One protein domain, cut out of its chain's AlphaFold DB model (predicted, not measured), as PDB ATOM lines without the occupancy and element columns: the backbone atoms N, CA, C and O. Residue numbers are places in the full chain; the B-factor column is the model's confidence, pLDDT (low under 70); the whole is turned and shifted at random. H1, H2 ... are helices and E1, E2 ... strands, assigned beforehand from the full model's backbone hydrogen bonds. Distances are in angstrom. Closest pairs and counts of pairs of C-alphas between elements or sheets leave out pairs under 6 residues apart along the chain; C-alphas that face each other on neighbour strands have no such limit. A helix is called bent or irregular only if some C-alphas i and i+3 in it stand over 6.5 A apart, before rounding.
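This is residues 344 to 480 of the 683 residues of an uncharacterized protein of Sphingomonas sp. R-74633 (UniProt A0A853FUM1). A twisted sheet of five strands curls round helix H3 on one face, while a helical hairpin, the kinked H1 and the short H2, packs on the opposite face, making three layers with the sheet between helices. The short H4 only grazes the sheet, with its residues 477 to 480. The printed part has 137 residues, with four named helices and five named strands in the order E1 H1 H2 E2 E3 E4 H3 E5 H4, a mixed class of helices and strands. Across the mixed sheet the order is E4 E3 E2 E1 E5, with E1 and E5 parallel and the other neighbours antiparallel. The whole is compact and rounded, with a radius of gyration of the C-alphas of 13.8 A and spans of 38 by 31 by 29 A.

Start at the sheet with E2, residues 391 to 399, E3, residues 404 to 414, and E4, residues 419 to 425: a meander, each strand the antiparallel neighbour of the one before. Look at N 394 and O 411, 2.8 A apart, for E2 and E3, and at N 412 and O 422, 2.9 A, for E3 and E4. On the other side of E2 find E1, residues 344 to 348, antiparallel to it, with N 347 and O 395 at 2.9 A. The edge strand E5, residues 467 to 471, is parallel to E1 at 39 degrees, with N 470 and O 344 at 2.8 A. H1, residues 349 to 365, is on the sheet at a height over the sheet of 7.8 A; its closest C-alphas to E4 are Val 363 and Ala 424, 5.6 A. H1 is irregular, C-alphas 354 and 357 being 8.2 A apart, with a kink of 78 degrees near residue 356. H2, residues 381 to 386, lies on the same face and touches H1, the closest C-alphas being Arg 349 and Ile 385, 5.8 A. H3, residues 434 to 444, is on the opposite face; the C-alphas of Ala 396 in E2 and Met 438 are 7.4 A apart. In H2, H3 and H4, residues 475 to 480, every O i to N i+4 pair is within hydrogen-bond range; in H1, 8 of 13 are.

Find C-alpha 344 at (19.319, -94.927, 116.985), where E1 begins. E3, the longest strand, runs 29.4 A, E2 26.5 A, H1 22.5 A, E4 17.2 A and H3 15.1 A. H4 ends at C-alpha 480, (27.108, -103.569, 118.737).

The C-alphas farthest apart are those of Tyr 402 and Arg 416, 40.3 A. The printed part has no cut. The long links are residues 366 to 380 and 445 to 466. Residues 449 to 454 have pLDDT under 70.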
ATOM      1  N   ALA A 344      19.976 -94.554 115.742       97.81
ATOM      2  CA  ALA A 344      19.319 -94.927 116.985       97.81
ATOM      3  C   ALA A 344      18.708 -96.322 116.868       97.81
ATOM      4  O   ALA A 344      18.205 -96.695 115.813       97.81
ATOM      5  N   THR A 345      18.715 -97.074 117.961       97.75
ATOM      6  CA  THR A 345      17.943 -98.313 118.096       97.75
ATOM      7  C   THR A 345      17.185 -98.295 119.411       97.75
ATOM      8  O   THR A 345      17.650 -97.705 120.394       97.75
ATOM      9  N   PHE A 346      16.034 -98.963 119.430       96.75
ATOM     10  CA  PHE A 346      15.190 -99.059 120.610       96.75
ATOM     11  C   PHE A 346      15.064-100.503 121.087       96.75
ATOM     12  O   PHE A 346      14.659-101.380 120.325       96.75
ATOM     13  N   THR A 347      15.396-100.739 122.353       95.00
ATOM     14  CA  THR A 347      15.153-102.015 123.034       95.00
ATOM     15  C   THR A 347      13.873-101.930 123.843       95.00
ATOM     16  O   THR A 347      13.484-100.856 124.316       95.00
ATOM     17  N   ASN A 348      13.214-103.067 124.029       91.50
ATOM     18  CA  ASN A 348      11.988-103.131 124.797       91.50
ATOM     19  C   ASN A 348      11.825-104.436 125.569       91.50
ATOM     20  O   ASN A 348      12.549-105.410 125.345       91.50
ATOM     21  N   ARG A 349      10.813-104.452 126.445       85.06
ATOM     22  CA  ARG A 349      10.433-105.632 127.234       85.06
ATOM     23  C   ARG A 349      11.669-106.222 127.921       85.06
ATOM     24  O   ARG A 349      12.501-105.478 128.439       85.06
ATOM     25  N   MET A 350      11.815-107.541 127.886       88.19
ATOM     26  CA  MET A 350      12.853-108.251 128.616       88.19
ATOM     27  C   MET A 350      14.281-107.995 128.117       88.19
ATOM     28  O   MET A 350      15.208-108.193 128.899       88.19
ATOM     29  N   ASP A 351      14.490-107.481 126.894       91.31
ATOM     30  CA  ASP A 351      15.832-107.045 126.459       91.31
ATOM     31  C   ASP A 351      16.371-105.898 127.345       91.31
ATOM     32  O   ASP A 351      17.573-105.656 127.373       91.31
ATOM     33  N   ASN A 352      15.513-105.209 128.109       93.88
ATOM     34  CA  ASN A 352      15.932-104.157 129.035       93.88
ATOM     35  C   ASN A 352      16.445-104.660 130.390       93.88
ATOM     36  O   ASN A 352      17.031-103.864 131.125       93.88
ATOM     37  N   LEU A 353      16.251-105.938 130.745       90.88
ATOM     38  CA  LEU A 353      16.682-106.457 132.053       90.88
ATOM     39  C   LEU A 353      18.199-106.360 132.244       90.88
ATOM     40  O   LEU A 353      18.647-105.995 133.329       90.88
ATOM     41  N   GLU A 354      18.976-106.596 131.182       88.31
ATOM     42  CA  GLU A 354      20.442-106.444 131.183       88.31
ATOM     43  C   GLU A 354      20.885-104.988 131.428       88.31
ATOM     44  O   GLU A 354      22.017-104.737 131.833       88.31
ATOM     45  N   PHE A 355      19.990-104.014 131.229       93.06
ATOM     46  CA  PHE A 355      20.277-102.583 131.350       93.06
ATOM     47  C   PHE A 355      19.603-101.921 132.559       93.06
ATOM     48  O   PHE A 355      19.717-100.704 132.712       93.06
ATOM     49  N   ALA A 356      18.925-102.685 133.425       93.25
ATOM     50  CA  ALA A 356      18.089-102.172 134.515       93.25
ATOM     51  C   ALA A 356      18.784-101.097 135.375       93.25
ATOM     52  O   ALA A 356      18.278 -99.986 135.516       93.25
ATOM     53  N   GLU A 357      19.992-101.369 135.871       91.19
ATOM     54  CA  GLU A 357      20.739-100.423 136.719       91.19
ATOM     55  C   GLU A 357      21.061 -99.115 135.997       91.19
ATOM     56  O   GLU A 357      21.010 -98.028 136.572       91.19
ATOM     57  N   ARG A 358      21.342 -99.196 134.698       91.50
ATOM     58  CA  ARG A 358      21.631 -98.018 133.882       91.50
ATOM     59  C   ARG A 358      20.389 -97.214 133.556       91.50
ATOM     60  O   ARG A 358      20.486 -95.997 133.409       91.50
ATOM     61  N   ILE A 359      19.245 -97.878 133.429       95.56
ATOM     62  CA  ILE A 359      17.956 -97.211 133.276       95.56
ATOM     63  C   ILE A 359      17.667 -96.384 134.534       95.56
ATOM     64  O   ILE A 359      17.354 -95.197 134.427       95.56
ATOM     65  N   GLU A 360      17.855 -96.968 135.719       93.88
ATOM     66  CA  GLU A 360      17.710 -96.264 136.999       93.88
ATOM     67  C   GLU A 360      18.700 -95.100 137.126       93.88
ATOM     68  O   GLU A 360      18.296 -93.979 137.454       93.88
ATOM     69  N   GLU A 361      19.982 -95.322 136.797       90.31
ATOM     70  CA  GLU A 361      20.999 -94.264 136.780       90.31
ATOM     71  C   GLU A 361      20.566 -93.109 135.864       90.31
ATOM     72  O   GLU A 361      20.628 -91.937 136.257       90.31
ATOM     73  N   LEU A 362      20.098 -93.423 134.651       93.44
ATOM     74  CA  LEU A 362      19.674 -92.434 133.667       93.44
ATOM     75  C   LEU A 362      18.524 -91.579 134.202       93.44
ATOM     76  O   LEU A 362      18.626 -90.353 134.157       93.44
ATOM     77  N   VAL A 363      17.458 -92.183 134.733       93.50
ATOM     78  CA  VAL A 363      16.309 -91.425 135.265       93.50
ATOM     79  C   VAL A 363      16.723 -90.556 136.451       93.50
ATOM     80  O   VAL A 363      16.373 -89.373 136.503       93.50
ATOM     81  N   ASN A 364      17.519 -91.105 137.371       89.81
ATOM     82  CA  ASN A 364      17.864 -90.438 138.624       89.81
ATOM     83  C   ASN A 364      18.918 -89.332 138.467       89.81
ATOM     84  O   ASN A 364      18.868 -88.328 139.185       89.81
ATOM     85  N   ARG A 365      19.849 -89.458 137.508       85.62
ATOM     86  CA  ARG A 365      20.860 -88.420 137.209       85.62
ATOM     87  C   ARG A 365      20.378 -87.366 136.215       85.62
ATOM     88  O   ARG A 365      21.022 -86.310 136.083       85.62
ATOM     89  N   SER A 366      19.279 -87.624 135.511       86.50
ATOM     90  CA  SER A 366      18.697 -86.688 134.551       86.50
ATOM     91  C   SER A 366      17.825 -85.665 135.266       86.50
ATOM     92  O   SER A 366      16.795 -85.982 135.849       86.50
ATOM     93  N   ASN A 367      18.237 -84.400 135.188       79.31
ATOM     94  CA  ASN A 367      17.446 -83.273 135.679       79.31
ATOM     95  C   ASN A 367      16.897 -82.477 134.490       79.31
ATOM     96  O   ASN A 367      15.693 -82.475 134.242       79.31
ATOM     97  N   GLN A 368      17.793 -81.886 133.687       79.81
ATOM     98  CA  GLN A 368      17.426 -81.046 132.538       79.81
ATOM     99  C   GLN A 368      16.569 -81.761 131.502       79.81
ATOM    100  O   GLN A 368      15.668 -81.137 130.957       79.81
ATOM    101  N   LEU A 369      16.803 -83.055 131.266       88.44
ATOM    102  CA  LEU A 369      16.111 -83.860 130.253       88.44
ATOM    103  C   LEU A 369      15.266 -85.000 130.851       88.44
ATOM    104  O   LEU A 369      14.901 -85.931 130.154       88.44
ATOM    105  N   ASN A 370      14.875 -84.894 132.125       91.62
ATOM    106  CA  ASN A 370      13.799 -85.704 132.707       91.62
ATOM    107  C   ASN A 370      12.457 -84.950 132.633       91.62
ATOM    108  O   ASN A 370      12.260 -83.961 133.344       91.62
ATOM    109  N   TYR A 371      11.605 -85.305 131.671       89.75
ATOM    110  CA  TYR A 371      10.375 -84.578 131.323       89.75
ATOM    111  C   TYR A 371       9.216 -84.872 132.256       89.75
ATOM    112  O   TYR A 371       8.360 -84.013 132.437       89.75
ATOM    113  N   THR A 372       9.220 -86.038 132.888       89.50
ATOM    114  CA  THR A 372       8.252 -86.410 133.922       89.50
ATOM    115  C   THR A 372       8.665 -85.916 135.308       89.50
ATOM    116  O   THR A 372       7.864 -85.932 136.235       89.50
ATOM    117  N   GLN A 373       9.923 -85.477 135.458       89.00
ATOM    118  CA  GLN A 373      10.574 -85.155 136.732       89.00
ATOM    119  C   GLN A 373      10.540 -86.302 137.755       89.00
ATOM    120  O   GLN A 373      10.863 -86.092 138.921       89.00
ATOM    121  N   SER A 374      10.226 -87.522 137.318       90.12
ATOM    122  CA  SER A 374      10.104 -88.693 138.182       90.12
ATOM    123  C   SER A 374      11.469 -89.247 138.594       90.12
ATOM    124  O   SER A 374      12.501 -88.947 137.984       90.12
ATOM    125  N   ARG A 375      11.493 -90.026 139.674       89.62
ATOM    126  CA  ARG A 375      12.661 -90.770 140.159       89.62
ATOM    127  C   ARG A 375      12.279 -92.234 140.310       89.62
ATOM    128  O   ARG A 375      11.094 -92.540 140.410       89.62
ATOM    129  N   ILE A 376      13.277 -93.104 140.267       87.75
ATOM    130  CA  ILE A 376      13.106 -94.544 140.444       87.75
ATOM    131  C   ILE A 376      13.891 -94.948 141.681       87.75
ATOM    132  O   ILE A 376      15.051 -94.561 141.835       87.75
ATOM    133  N   GLU A 377      13.258 -95.705 142.567       87.81
ATOM    134  CA  GLU A 377      13.951 -96.307 143.696       87.81
ATOM    135  C   GLU A 377      14.922 -97.390 143.192       87.81
ATOM    136  O   GLU A 377      14.539 -98.169 142.313       87.81
ATOM    137  N   PRO A 378      16.161 -97.461 143.709       85.50
ATOM    138  CA  PRO A 378      17.128 -98.464 143.274       85.50
ATOM    139  C   PRO A 378      16.570 -99.894 143.330       85.50
ATOM    140  O   PRO A 378      16.004-100.309 144.335       85.50
ATOM    141  N   GLY A 379      16.751-100.654 142.254       86.00
ATOM    142  CA  GLY A 379      16.288-102.035 142.108       86.00
ATOM    143  C   GLY A 379      14.883-102.200 141.515       86.00
ATOM    144  O   GLY A 379      14.603-103.261 140.955       86.00
ATOM    145  N   THR A 380      14.026-101.177 141.581       88.31
ATOM    146  CA  THR A 380      12.584-101.294 141.285       88.31
ATOM    147  C   THR A 380      12.219-101.221 139.802       88.31
ATOM    148  O   THR A 380      11.105-101.589 139.425       88.31
ATOM    149  N   ILE A 381      13.126-100.801 138.904       93.25
ATOM    150  CA  ILE A 381      12.782-100.762 137.468       93.25
ATOM    151  C   ILE A 381      12.514-102.160 136.905       93.25
ATOM    152  O   ILE A 381      11.755-102.310 135.946       93.25
ATOM    153  N   ARG A 382      13.132-103.187 137.503       89.56
ATOM    154  CA  ARG A 382      12.998-104.586 137.085       89.56
ATOM    155  C   ARG A 382      11.545-105.038 137.149       89.56
ATOM    156  O   ARG A 382      11.092-105.668 136.201       89.56
ATOM    157  N   ASP A 383      10.801-104.611 138.165       86.75
ATOM    158  CA  ASP A 383       9.380-104.937 138.320       86.75
ATOM    159  C   ASP A 383       8.554-104.414 137.139       86.75
ATOM    160  O   ASP A 383       7.677-105.105 136.620       86.75
ATOM    161  N   LYS A 384       8.872-103.208 136.649       89.12
ATOM    162  CA  LYS A 384       8.206-102.625 135.474       89.12
ATOM    163  C   LYS A 384       8.626-103.308 134.178       89.12
ATOM    164  O   LYS A 384       7.795-103.491 133.299       89.12
ATOM    165  N   ILE A 385       9.897-103.695 134.052       90.94
ATOM    166  CA  ILE A 385      10.385-104.431 132.877       90.94
ATOM    167  C   ILE A 385       9.734-105.819 132.797       90.94
ATOM    168  O   ILE A 385       9.358-106.255 131.711       90.94
ATOM    169  N   GLN A 386       9.594-106.501 133.937       84.38
ATOM    170  CA  GLN A 386       9.032-107.849 134.007       84.38
ATOM    171  C   GLN A 386       7.511-107.866 133.842       84.38
ATOM    172  O   GLN A 386       6.961-108.825 133.305       84.38
ATOM    173  N   ASN A 387       6.823-106.803 134.264       81.31
ATOM    174  CA  ASN A 387       5.373-106.699 134.168       81.31
ATOM    175  C   ASN A 387       4.912-106.160 132.800       81.31
ATOM    176  O   ASN A 387       4.328-105.079 132.680       81.31
ATOM    177  N   ILE A 388       5.173-106.957 131.762       80.00
ATOM    178  CA  ILE A 388       4.908-106.623 130.357       80.00
ATOM    179  C   ILE A 388       3.421-106.467 130.003       80.00
ATOM    180  O   ILE A 388       3.112-105.949 128.936       80.00
ATOM    181  N   ASP A 389       2.503-106.898 130.872       74.38
ATOM    182  CA  ASP A 389       1.057-106.706 130.694       74.38
ATOM    183  C   ASP A 389       0.585-105.330 131.177       74.38
ATOM    184  O   ASP A 389      -0.519-104.891 130.848       74.38
ATOM    185  N   HIS A 390       1.413-104.638 131.965       81.25
ATOM    186  CA  HIS A 390       1.095-103.329 132.532       81.25
ATOM    187  C   HIS A 390       1.978-102.218 131.971       81.25
ATOM    188  O   HIS A 390       1.528-101.068 131.920       81.25
ATOM    189  N   TYR A 391       3.195-102.550 131.534       88.38
ATOM    190  CA  TYR A 391       4.192-101.576 131.122       88.38
ATOM    191  C   TYR A 391       4.856-101.920 129.788       88.38
ATOM    192  O   TYR A 391       5.243-103.058 129.541       88.38
ATOM    193  N   GLU A 392       5.095-100.889 128.975       91.19
ATOM    194  CA  GLU A 392       6.159-100.908 127.969       91.19
ATOM    195  C   GLU A 392       7.324-100.075 128.507       91.19
ATOM    196  O   GLU A 392       7.198 -98.867 128.735       91.19
ATOM    197  N   VAL A 393       8.477-100.715 128.680       94.62
ATOM    198  CA  VAL A 393       9.744-100.023 128.921       94.62
ATOM    199  C   VAL A 393      10.489 -99.971 127.597       94.62
ATOM    200  O   VAL A 393      10.799-101.016 127.031       94.62
ATOM    201  N   LEU A 394      10.771 -98.768 127.103       96.12
ATOM    202  CA  LEU A 394      11.481 -98.519 125.852       96.12
ATOM    203  C   LEU A 394      12.782 -97.777 126.156       96.12
ATOM    204  O   LEU A 394      12.766 -96.738 126.814       96.12
ATOM    205  N   CYS A 395      13.906 -98.287 125.668       97.75
ATOM    206  CA  CYS A 395      15.223 -97.701 125.897       97.75
ATOM    207  C   CYS A 395      15.894 -97.352 124.572       97.75
ATOM    208  O   CYS A 395      15.809 -98.119 123.621       97.75
ATOM    209  N   ALA A 396      16.555 -96.196 124.504       97.94
ATOM    210  CA  ALA A 396      17.237 -95.720 123.303       97.94
ATOM    211  C   ALA A 396      18.753 -95.812 123.438       97.94
ATOM    212  O   ALA A 396      19.337 -95.254 124.375       97.94
ATOM    213  N   PHE A 397      19.375 -96.422 122.433       97.94
ATOM    214  CA  PHE A 397      20.819 -96.443 122.233       97.94
ATOM    215  C   PHE A 397      21.165 -95.666 120.972       97.94
ATOM    216  O   PHE A 397      20.529 -95.857 119.935       97.94
ATOM    217  N   VAL A 398      22.155 -94.778 121.064       97.44
ATOM    218  CA  VAL A 398      22.483 -93.834 119.985       97.44
ATOM    219  C   VAL A 398      23.980 -93.829 119.704       97.44
ATOM    220  O   VAL A 398      24.803 -93.910 120.619       97.44
ATOM    221  N   TRP A 399      24.332 -93.697 118.430       96.19
ATOM    222  CA  TRP A 399      25.695 -93.446 117.967       96.19
ATOM    223  C   TRP A 399      25.693 -92.590 116.710       96.19
ATOM    224  O   TRP A 399      24.685 -92.468 116.019       96.19
ATOM    225  N   ASP A 400      26.833 -91.992 116.407       95.69
ATOM    226  CA  ASP A 400      27.054 -91.250 115.171       95.69
ATOM    227  C   ASP A 400      28.509 -91.424 114.706       95.69
ATOM    228  O   ASP A 400      29.208 -92.333 115.169       95.69
ATOM    229  N   LYS A 401      28.971 -90.598 113.761       95.00
ATOM    230  CA  LYS A 401      30.352 -90.670 113.257       95.00
ATOM    231  C   LYS A 401      31.421 -90.368 114.313       95.00
ATOM    232  O   LYS A 401      32.574 -90.736 114.104       95.00
ATOM    233  N   TYR A 402      31.066 -89.690 115.406       92.94
ATOM    234  CA  TYR A 402      32.003 -89.360 116.475       92.94
ATOM    235  C   TYR A 402      32.184 -90.559 117.402       92.94
ATOM    236  O   TYR A 402      33.309 -90.872 117.784       92.94
ATOM    237  N   GLY A 403      31.100 -91.267 117.732       93.00
ATOM    238  CA  GLY A 403      31.190 -92.477 118.540       93.00
ATOM    239  C   GLY A 403      29.859 -92.991 119.075       93.00
ATOM    240  O   GLY A 403      28.780 -92.621 118.612       93.00
ATOM    241  N   TYR A 404      29.953 -93.895 120.053       93.06
ATOM    242  CA  TYR A 404      28.819 -94.530 120.720       93.06
ATOM    243  C   TYR A 404      28.438 -93.774 122.001       93.06
ATOM    244  O   TYR A 404      29.254 -93.639 122.908       93.06
ATOM    245  N   TYR A 405      27.195 -93.288 122.096       92.75
ATOM    246  CA  TYR A 405      26.701 -92.556 123.274       92.75
ATOM    247  C   TYR A 405      26.100 -93.481 124.346       92.75
ATOM    248  O   TYR A 405      25.942 -93.083 125.509       92.75
ATOM    249  N   GLY A 406      25.763 -94.716 123.967       93.38
ATOM    250  CA  GLY A 406      25.143 -95.714 124.836       93.38
ATOM    251  C   GLY A 406      23.665 -95.480 125.114       93.38
ATOM    252  O   GLY A 406      22.981 -94.798 124.350       93.38
ATOM    253  N   LEU A 407      23.179 -96.054 126.218       95.50
ATOM    254  CA  LEU A 407      21.834 -95.816 126.747       95.50
ATOM    255  C   LEU A 407      21.648 -94.323 127.065       95.50
ATOM    256  O   LEU A 407      22.238 -93.793 128.014       95.50
ATOM    257  N   VAL A 408      20.831 -93.646 126.264       95.75
ATOM    258  CA  VAL A 408      20.633 -92.189 126.318       95.75
ATOM    259  C   VAL A 408      19.187 -91.771 126.513       95.75
ATOM    260  O   VAL A 408      18.956 -90.594 126.764       95.75
ATOM    261  N   GLY A 409      18.229 -92.686 126.415       97.00
ATOM    262  CA  GLY A 409      16.815 -92.384 126.605       97.00
ATOM    263  C   GLY A 409      16.074 -93.553 127.228       97.00
ATOM    264  O   GLY A 409      16.386 -94.705 126.931       97.00
ATOM    265  N   VAL A 410      15.076 -93.248 128.050       97.56
ATOM    266  CA  VAL A 410      14.104 -94.214 128.560       97.56
ATOM    267  C   VAL A 410      12.703 -93.615 128.544       97.56
ATOM    268  O   VAL A 410      12.497 -92.473 128.968       97.56
ATOM    269  N   ALA A 411      11.745 -94.426 128.108       95.44
ATOM    270  CA  ALA A 411      10.323 -94.233 128.317       95.44
ATOM    271  C   ALA A 411       9.741 -95.431 129.074       95.44
ATOM    272  O   ALA A 411      10.004 -96.579 128.725       95.44
ATOM    273  N   VAL A 412       8.925 -95.159 130.086       94.62
ATOM    274  CA  VAL A 412       8.105 -96.165 130.764       94.62
ATOM    275  C   VAL A 412       6.654 -95.763 130.585       94.62
ATOM    276  O   VAL A 412       6.207 -94.766 131.158       94.62
ATOM    277  N   TYR A 413       5.944 -96.516 129.755       91.25
ATOM    278  CA  TYR A 413       4.541 -96.297 129.441       91.25
ATOM    279  C   TYR A 413       3.673 -97.281 130.218       91.25
ATOM    280  O   TYR A 413       3.871 -98.487 130.110       91.25
ATOM    281  N   ALA A 414       2.709 -96.772 130.978       88.00
ATOM    282  CA  ALA A 414       1.757 -97.576 131.733       88.00
ATOM    283  C   ALA A 414       0.457 -97.743 130.931       88.00
ATOM    284  O   ALA A 414      -0.241 -96.765 130.655       88.00
ATOM    285  N   PHE A 415       0.093 -98.977 130.566       79.69
ATOM    286  CA  PHE A 415      -1.063 -99.236 129.694       79.69
ATOM    287  C   PHE A 415      -2.401 -98.887 130.342       79.69
ATOM    288  O   PHE A 415      -3.300 -98.390 129.666       79.69
ATOM    289  N   ARG A 416      -2.534 -99.132 131.653       77.81
ATOM    290  CA  ARG A 416      -3.782 -98.900 132.397       77.81
ATOM    291  C   ARG A 416      -4.160 -97.422 132.419       77.81
ATOM    292  O   ARG A 416      -5.314 -97.082 132.186       77.81
ATOM    293  N   THR A 417      -3.195 -96.562 132.722       77.62
ATOM    294  CA  THR A 417      -3.389 -95.110 132.821       77.62
ATOM    295  C   THR A 417      -3.172 -94.405 131.487       77.62
ATOM    296  O   THR A 417      -3.558 -93.249 131.347       77.62
ATOM    297  N   GLN A 418      -2.564 -95.085 130.508       79.38
ATOM    298  CA  GLN A 418      -2.146 -94.518 129.226       79.38
ATOM    299  C   GLN A 418      -1.202 -93.315 129.392       79.38
ATOM    300  O   GLN A 418      -1.267 -92.337 128.644       79.38
ATOM    301  N   THR A 419      -0.315 -93.373 130.390       82.81
ATOM    302  CA  THR A 419       0.615 -92.287 130.734       82.81
ATOM    303  C   THR A 419       2.076 -92.715 130.647       82.81
ATOM    304  O   THR A 419       2.415 -93.887 130.797       82.81
ATOM    305  N   LEU A 420       2.960 -91.734 130.433       87.56
ATOM    306  CA  LEU A 420       4.400 -91.910 130.607       87.56
ATOM    307  C   LEU A 420       4.772 -91.630 132.063       87.56
ATOM    308  O   LEU A 420       4.748 -90.481 132.496       87.56
ATOM    309  N   GLU A 421       5.140 -92.662 132.815       88.75
ATOM    310  CA  GLU A 421       5.597 -92.512 134.204       88.75
ATOM    311  C   GLU A 421       7.038 -91.992 134.272       88.75
ATOM    312  O   GLU A 421       7.395 -91.169 135.121       88.75
ATOM    313  N   HIS A 422       7.871 -92.441 133.334       92.56
ATOM    314  CA  HIS A 422       9.251 -92.003 133.195       92.56
ATOM    315  C   HIS A 422       9.517 -91.627 131.744       92.56
ATOM    316  O   HIS A 422       9.253 -92.413 130.838       92.56
ATOM    317  N   PHE A 423      10.039 -90.422 131.527       94.06
ATOM    318  CA  PHE A 423      10.521 -89.980 130.221       94.06
ATOM    319  C   PHE A 423      11.774 -89.137 130.425       94.06
ATOM    320  O   PHE A 423      11.694 -87.959 130.792       94.06
ATOM    321  N   ALA A 424      12.940 -89.761 130.277       95.25
ATOM    322  CA  ALA A 424      14.210 -89.151 130.644       95.25
ATOM    323  C   ALA A 424      15.320 -89.455 129.642       95.25
ATOM    324  O   ALA A 424      15.406 -90.560 129.111       95.25
ATOM    325  N   PHE A 425      16.191 -88.467 129.428       95.38
ATOM    326  CA  PHE A 425      17.297 -88.556 128.482       95.38
ATOM    327  C   PHE A 425      18.612 -88.043 129.058       95.38
ATOM    328  O   PHE A 425      18.660 -87.195 129.949       95.38
ATOM    329  N   SER A 426      19.706 -88.533 128.487       92.31
ATOM    330  CA  SER A 426      21.047 -88.055 128.769       92.31
ATOM    331  C   SER A 426      21.248 -86.690 128.126       92.31
ATOM    332  O   SER A 426      20.956 -86.513 126.948       92.31
ATOM    333  N   CYS A 427      21.825 -85.740 128.868       86.81
ATOM    334  CA  CYS A 427      22.186 -84.432 128.311       86.81
ATOM    335  C   CYS A 427      23.034 -84.538 127.038       86.81
ATOM    336  O   CYS A 427      22.820 -83.736 126.155       86.81
ATOM    337  N   ARG A 428      23.861 -85.582 126.881       84.56
ATOM    338  CA  ARG A 428      24.761 -85.808 125.732       84.56
ATOM    339  C   ARG A 428      24.078 -85.889 124.358       84.56
ATOM    340  O   ARG A 428      24.767 -85.768 123.352       84.56
ATOM    341  N   ILE A 429      22.765 -86.131 124.306       86.81
ATOM    342  CA  ILE A 429      22.003 -86.169 123.045       86.81
ATOM    343  C   ILE A 429      21.144 -84.929 122.811       86.81
ATOM    344  O   ILE A 429      20.359 -84.887 121.863       86.81
ATOM    345  N   MET A 430      21.272 -83.914 123.670       85.50
ATOM    346  CA  MET A 430      20.473 -82.701 123.575       85.50
ATOM    347  C   MET A 430      20.638 -82.081 122.184       85.50
ATOM    348  O   MET A 430      21.750 -81.973 121.662       85.50
ATOM    349  N   HIS A 431      19.515 -81.688 121.583       87.06
ATOM    350  CA  HIS A 431      19.433 -81.137 120.223       87.06
ATOM    351  C   HIS A 431      19.727 -82.125 119.080       87.06
ATOM    352  O   HIS A 431      19.881 -81.694 117.940       87.06
ATOM    353  N   MET A 432      19.749 -83.437 119.329       91.81
ATOM    354  CA  MET A 432      19.848 -84.441 118.256       91.81
ATOM    355  C   MET A 432      18.484 -84.906 117.725       91.81
ATOM    356  O   MET A 432      18.425 -85.463 116.633       91.81
ATOM    357  N   GLY A 433      17.394 -84.671 118.467       93.00
ATOM    358  CA  GLY A 433      16.040 -85.107 118.101       93.00
ATOM    359  C   GLY A 433      15.702 -86.533 118.552       93.00
ATOM    360  O   GLY A 433      14.753 -87.126 118.049       93.00
ATOM    361  N   VAL A 434      16.462 -87.111 119.488       95.50
ATOM    362  CA  VAL A 434      16.230 -88.480 119.996       95.50
ATOM    363  C   VAL A 434      14.909 -88.562 120.765       95.50
ATOM    364  O   VAL A 434      14.213 -89.573 120.706       95.50
ATOM    365  N   GLU A 435      14.534 -87.480 121.441       93.31
ATOM    366  CA  GLU A 435      13.273 -87.343 122.164       93.31
ATOM    367  C   GLU A 435      12.077 -87.495 121.216       93.31
ATOM    368  O   GLU A 435      11.169 -88.284 121.472       93.31
ATOM    369  N   ASP A 436      12.118 -86.794 120.081       92.56
ATOM    370  CA  ASP A 436      11.113 -86.880 119.020       92.56
ATOM    371  C   ASP A 436      11.121 -88.263 118.342       92.56
ATOM    372  O   ASP A 436      10.062 -88.818 118.062       92.56
ATOM    373  N   ALA A 437      12.293 -88.886 118.149       95.00
ATOM    374  CA  ALA A 437      12.379 -90.260 117.642       95.00
ATOM    375  C   ALA A 437      11.654 -91.257 118.557       95.00
ATOM    376  O   ALA A 437      10.854 -92.056 118.078       95.00
ATOM    377  N   MET A 438      11.889 -91.178 119.870       94.50
ATOM    378  CA  MET A 438      11.266 -92.071 120.849       94.50
ATOM    379  C   MET A 438       9.745 -91.881 120.921       94.50
ATOM    380  O   MET A 438       9.004 -92.848 121.066       94.50
ATOM    381  N   ILE A 439       9.267 -90.643 120.796       91.19
ATOM    382  CA  ILE A 439       7.831 -90.331 120.758       91.19
ATOM    383  C   ILE A 439       7.164 -90.965 119.544       91.19
ATOM    384  O   ILE A 439       6.095 -91.561 119.674       91.19
ATOM    385  N   ARG A 440       7.790 -90.853 118.368       91.12
ATOM    386  CA  ARG A 440       7.282 -91.488 117.148       91.12
ATOM    387  C   ARG A 440       7.293 -93.007 117.263       91.12
ATOM    388  O   ARG A 440       6.281 -93.616 116.951       91.12
ATOM    389  N   GLU A 441       8.367 -93.589 117.790       92.94
ATOM    390  CA  GLU A 441       8.470 -95.035 118.024       92.94
ATOM    391  C   GLU A 441       7.342 -95.541 118.942       92.94
ATOM    392  O   GLU A 441       6.678 -96.528 118.634       92.94
ATOM    393  N   LEU A 442       7.058 -94.840 120.046       90.31
ATOM    394  CA  LEU A 442       5.931 -95.169 120.928       90.31
ATOM    395  C   LEU A 442       4.583 -95.067 120.196       90.31
ATOM    396  O   LEU A 442       3.737 -95.950 120.336       90.31
ATOM    397  N   ALA A 443       4.390 -94.021 119.389       88.38
ATOM    398  CA  ALA A 443       3.164 -93.829 118.621       88.38
ATOM    399  C   ALA A 443       2.967 -94.910 117.541       88.38
ATOM    400  O   ALA A 443       1.857 -95.421 117.391       88.38
ATOM    401  N   GLU A 444       4.026 -95.296 116.824       89.19
ATOM    402  CA  GLU A 444       4.013 -96.364 115.811       89.19
ATOM    403  C   GLU A 444       3.701 -97.733 116.425       89.19
ATOM    404  O   GLU A 444       3.005 -98.544 115.814       89.19
ATOM    405  N   ARG A 445       4.119 -97.958 117.674       87.44
ATOM    406  CA  ARG A 445       3.743 -99.139 118.471       87.44
ATOM    407  C   ARG A 445       2.308 -99.098 119.005       87.44
ATOM    408  O   ARG A 445       1.863-100.052 119.637       87.44
ATOM    409  N   GLY A 446       1.570 -98.020 118.744       85.88
ATOM    410  CA  GLY A 446       0.186 -97.861 119.175       85.88
ATOM    411  C   GLY A 446       0.035 -97.391 120.621       85.88
ATOM    412  O   GLY A 446      -1.027 -97.598 121.206       85.88
ATOM    413  N   TYR A 447       1.060 -96.759 121.199       84.75
ATOM    414  CA  TYR A 447       0.999 -96.156 122.531       84.75
ATOM    415  C   TYR A 447       0.700 -94.658 122.400       84.75
ATOM    416  O   TYR A 447       1.613 -93.858 122.176       84.75
ATOM    417  N   PRO A 448      -0.578 -94.240 122.478       70.44
ATOM    418  CA  PRO A 448      -0.932 -92.847 122.285       70.44
ATOM    419  C   PRO A 448      -0.325 -91.983 123.391       70.44
ATOM    420  O   PRO A 448      -0.554 -92.193 124.583       70.44
ATOM    421  N   LEU A 449       0.413 -90.960 122.971       68.19
ATOM    422  CA  LEU A 449       0.982 -89.926 123.827       68.19
ATOM    423  C   LEU A 449       0.048 -88.713 123.833       68.19
ATOM    424  O   LEU A 449       0.414 -87.622 123.399       68.19
ATOM    425  N   HIS A 450      -1.205 -88.898 124.246       51.66
ATOM    426  CA  HIS A 450      -2.139 -87.780 124.359       51.66
ATOM    427  C   HIS A 450      -1.661 -86.856 125.475       51.66
ATOM    428  O   HIS A 450      -1.871 -87.189 126.633       51.66
ATOM    429  N   ALA A 451      -0.967 -85.763 125.111       53.25
ATOM    430  CA  ALA A 451      -0.506 -84.676 125.982       53.25
ATOM    431  C   ALA A 451      -0.353 -85.130 127.438       53.25
ATOM    432  O   ALA A 451      -1.141 -84.725 128.290       53.25
ATOM    433  N   SER A 452       0.564 -86.082 127.675       56.50
ATOM    434  CA  SER A 452       0.573 -86.800 128.947       56.50
ATOM    435  C   SER A 452       0.670 -85.766 130.070       56.50
ATOM    436  O   SER A 452       1.650 -85.016 130.088       56.50
ATOM    437  N   PRO A 453      -0.303 -85.694 130.999       61.12
ATOM    438  CA  PRO A 453      -0.253 -84.739 132.108       61.12
ATOM    439  C   PRO A 453       0.977 -84.971 133.000       61.12
ATOM    440  O   PRO A 453       1.341 -84.119 133.808       61.12
ATOM    441  N   ALA A 454       1.648 -86.115 132.823       69.62
ATOM    442  CA  ALA A 454       2.922 -86.433 133.435       69.62
ATOM    443  C   ALA A 454       4.078 -85.549 132.939       69.62
ATOM    444  O   ALA A 454       5.038 -85.358 133.684       69.62
ATOM    445  N   PHE A 455       4.024 -84.985 131.725       81.00
ATOM    446  CA  PHE A 455       5.052 -84.050 131.276       81.00
ATOM    447  C   PHE A 455       4.987 -82.756 132.086       81.00
ATOM    448  O   PHE A 455       4.043 -81.977 132.008       81.00
ATOM    449  N   ARG A 456       6.052 -82.500 132.845       83.69
ATOM    450  CA  ARG A 456       6.240 -81.291 133.655       83.69
ATOM    451  C   ARG A 456       6.963 -80.177 132.903       83.69
ATOM    452  O   ARG A 456       7.175 -79.101 133.453       83.69
ATOM    453  N   LYS A 457       7.379 -80.434 131.663       83.25
ATOM    454  CA  LYS A 457       8.062 -79.467 130.800       83.25
ATOM    455  C   LYS A 457       7.796 -79.765 129.321       83.25
ATOM    456  O   LYS A 457       7.564 -80.927 128.981       83.25
ATOM    457  N   PRO A 458       7.859 -78.749 128.445       81.88
ATOM    458  CA  PRO A 458       7.697 -78.953 127.014       81.88
ATOM    459  C   PRO A 458       8.830 -79.809 126.447       81.88
ATOM    460  O   PRO A 458       9.977 -79.742 126.895       81.88
ATOM    461  N   LEU A 459       8.492 -80.600 125.435       79.88
ATOM    462  CA  LEU A 459       9.465 -81.319 124.628       79.88
ATOM    463  C   LEU A 459      10.235 -80.331 123.739       79.88
ATOM    464  O   LEU A 459       9.650 -79.345 123.281       79.88
ATOM    465  N   PRO A 460      11.534 -80.560 123.490       78.38
ATOM    466  CA  PRO A 460      12.310 -79.714 122.605       78.38
ATOM    467  C   PRO A 460      11.767 -79.835 121.175       78.38
ATOM    468  O   PRO A 460      11.348 -80.917 120.767       78.38
ATOM    469  N   PRO A 461      11.807 -78.754 120.380       80.94
ATOM    470  CA  PRO A 461      11.251 -78.745 119.026       80.94
ATOM    471  C   PRO A 461      12.116 -79.502 118.003       80.94
ATOM    472  O   PRO A 461      11.807 -79.496 116.813       80.94
ATOM    473  N   GLN A 462      13.229 -80.106 118.433       89.44
ATOM    474  CA  GLN A 462      14.202 -80.708 117.531       89.44
ATOM    475  C   GLN A 462      13.624 -81.948 116.849       89.44
ATOM    476  O   GLN A 462      13.237 -82.912 117.505       89.44
ATOM    477  N   SER A 463      13.631 -81.945 115.518       90.00
ATOM    478  CA  SER A 463      13.114 -83.061 114.732       90.00
ATOM    479  C   SER A 463      14.097 -84.231 114.654       90.00
ATOM    480  O   SER A 463      15.285 -84.029 114.408       90.00
ATOM    481  N   SER A 464      13.586 -85.462 114.710       92.75
ATOM    482  CA  SER A 464      14.360 -86.692 114.495       92.75
ATOM    483  C   SER A 464      14.646 -87.038 113.027       92.75
ATOM    484  O   SER A 464      15.120 -88.128 112.730       92.75
ATOM    485  N   ARG A 465      14.373 -86.135 112.072       92.88
ATOM    486  CA  ARG A 465      14.557 -86.393 110.625       92.88
ATOM    487  C   ARG A 465      15.980 -86.789 110.219       92.88
ATOM    488  O   ARG A 465      16.140 -87.446 109.200       92.88
ATOM    489  N   ALA A 466      16.985 -86.366 110.980       93.38
ATOM    490  CA  ALA A 466      18.383 -86.708 110.729       93.38
ATOM    491  C   ALA A 466      18.799 -88.063 111.336       93.38
ATOM    492  O   ALA A 466      19.941 -88.481 111.155       93.38
ATOM    493  N   ILE A 467      17.905 -88.733 112.072       96.75
ATOM    494  CA  ILE A 467      18.189 -89.989 112.764       96.75
ATOM    495  C   ILE A 467      17.764 -91.165 111.886       96.75
ATOM    496  O   ILE A 467      16.604 -91.283 111.496       96.75
ATOM    497  N   THR A 468      18.703 -92.072 111.636       97.44
ATOM    498  CA  THR A 468      18.422 -93.384 111.050       97.44
ATOM    499  C   THR A 468      18.047 -94.352 112.169       97.44
ATOM    500  O   THR A 468      18.894 -94.709 112.989       97.44
ATOM    501  N   ILE A 469      16.779 -94.763 112.228       96.88
ATOM    502  CA  ILE A 469      16.316 -95.768 113.195       96.88
ATOM    503  C   ILE A 469      16.637 -97.157 112.643       96.88
ATOM    504  O   ILE A 469      16.236 -97.501 111.532       96.88
ATOM    505  N   LEU A 470      17.369 -97.945 113.421       96.81
ATOM    506  CA  LEU A 470      17.698 -99.332 113.124       96.81
ATOM    507  C   LEU A 470      16.956-100.253 114.093       96.81
ATOM    508  O   LEU A 470      16.707 -99.900 115.245       96.81
ATOM    509  N   SER A 471      16.605-101.445 113.619       93.81
ATOM    510  CA  SER A 471      15.920-102.439 114.442       93.81
ATOM    511  C   SER A 471      16.904-103.120 115.386       93.81
ATOM    512  O   SER A 471      17.905-103.669 114.937       93.81
ATOM    513  N   TYR A 472      16.575-103.192 116.677       93.44
ATOM    514  CA  TYR A 472      17.346-103.996 117.630       93.44
ATOM    515  C   TYR A 472      17.270-105.505 117.341       93.44
ATOM    516  O   TYR A 472      18.058-106.288 117.862       93.44
ATOM    517  N   ALA A 473      16.317-105.936 116.509       88.94
ATOM    518  CA  ALA A 473      16.244-107.321 116.063       88.94
ATOM    519  C   ALA A 473      17.344-107.684 115.053       88.94
ATOM    520  O   ALA A 473      17.598-108.870 114.849       88.94
ATOM    521  N   ASP A 474      17.978-106.687 114.428       91.12
ATOM    522  CA  ASP A 474      19.135-106.891 113.562       91.12
ATOM    523  C   ASP A 474      20.333-107.377 114.396       91.12
ATOM    524  O   ASP A 474      20.672-106.802 115.437       91.12
ATOM    525  N   ALA A 475      20.961-108.464 113.945       87.50
ATOM    526  CA  ALA A 475      22.037-109.125 114.672       87.50
ATOM    527  C   ALA A 475      23.262-108.217 114.865       87.50
ATOM    528  O   ALA A 475      23.846-108.228 115.950       87.50
ATOM    529  N   ASP A 476      23.617-107.401 113.869       92.19
ATOM    530  CA  ASP A 476      24.786-106.519 113.925       92.19
ATOM    531  C   ASP A 476      24.527-105.331 114.858       92.19
ATOM    532  O   ASP A 476      25.394-104.933 115.645       92.19
ATOM    533  N   VAL A 477      23.303-104.796 114.831       94.88
ATOM    534  CA  VAL A 477      22.866-103.722 115.737       94.88
ATOM    535  C   VAL A 477      22.873-104.207 117.184       94.88
ATOM    536  O   VAL A 477      23.442-103.545 118.057       94.88
ATOM    537  N   ARG A 478      22.288-105.380 117.448       91.75
ATOM    538  CA  ARG A 478      22.272-105.985 118.783       91.75
ATOM    539  C   ARG A 478      23.678-106.315 119.270       91.75
ATOM    540  O   ARG A 478      24.007-105.996 120.411       91.75
ATOM    541  N   ALA A 479      24.514-106.913 118.420       90.19
ATOM    542  CA  ALA A 479      25.898-107.231 118.759       90.19
ATOM    543  C   ALA A 479      26.685-105.971 119.142       90.19
ATOM    544  O   ALA A 479      27.407-105.988 120.137       90.19
ATOM    545  N   ARG A 480      26.492-104.862 118.414       93.00
ATOM    546  CA  ARG A 480      27.108-103.569 118.737       93.00
ATOM    547  C   ARG A 480      26.687-103.045 120.109       93.00
ATOM    548  O   ARG A 480      27.548-102.659 120.890       93.00
TER     549      ARG A 480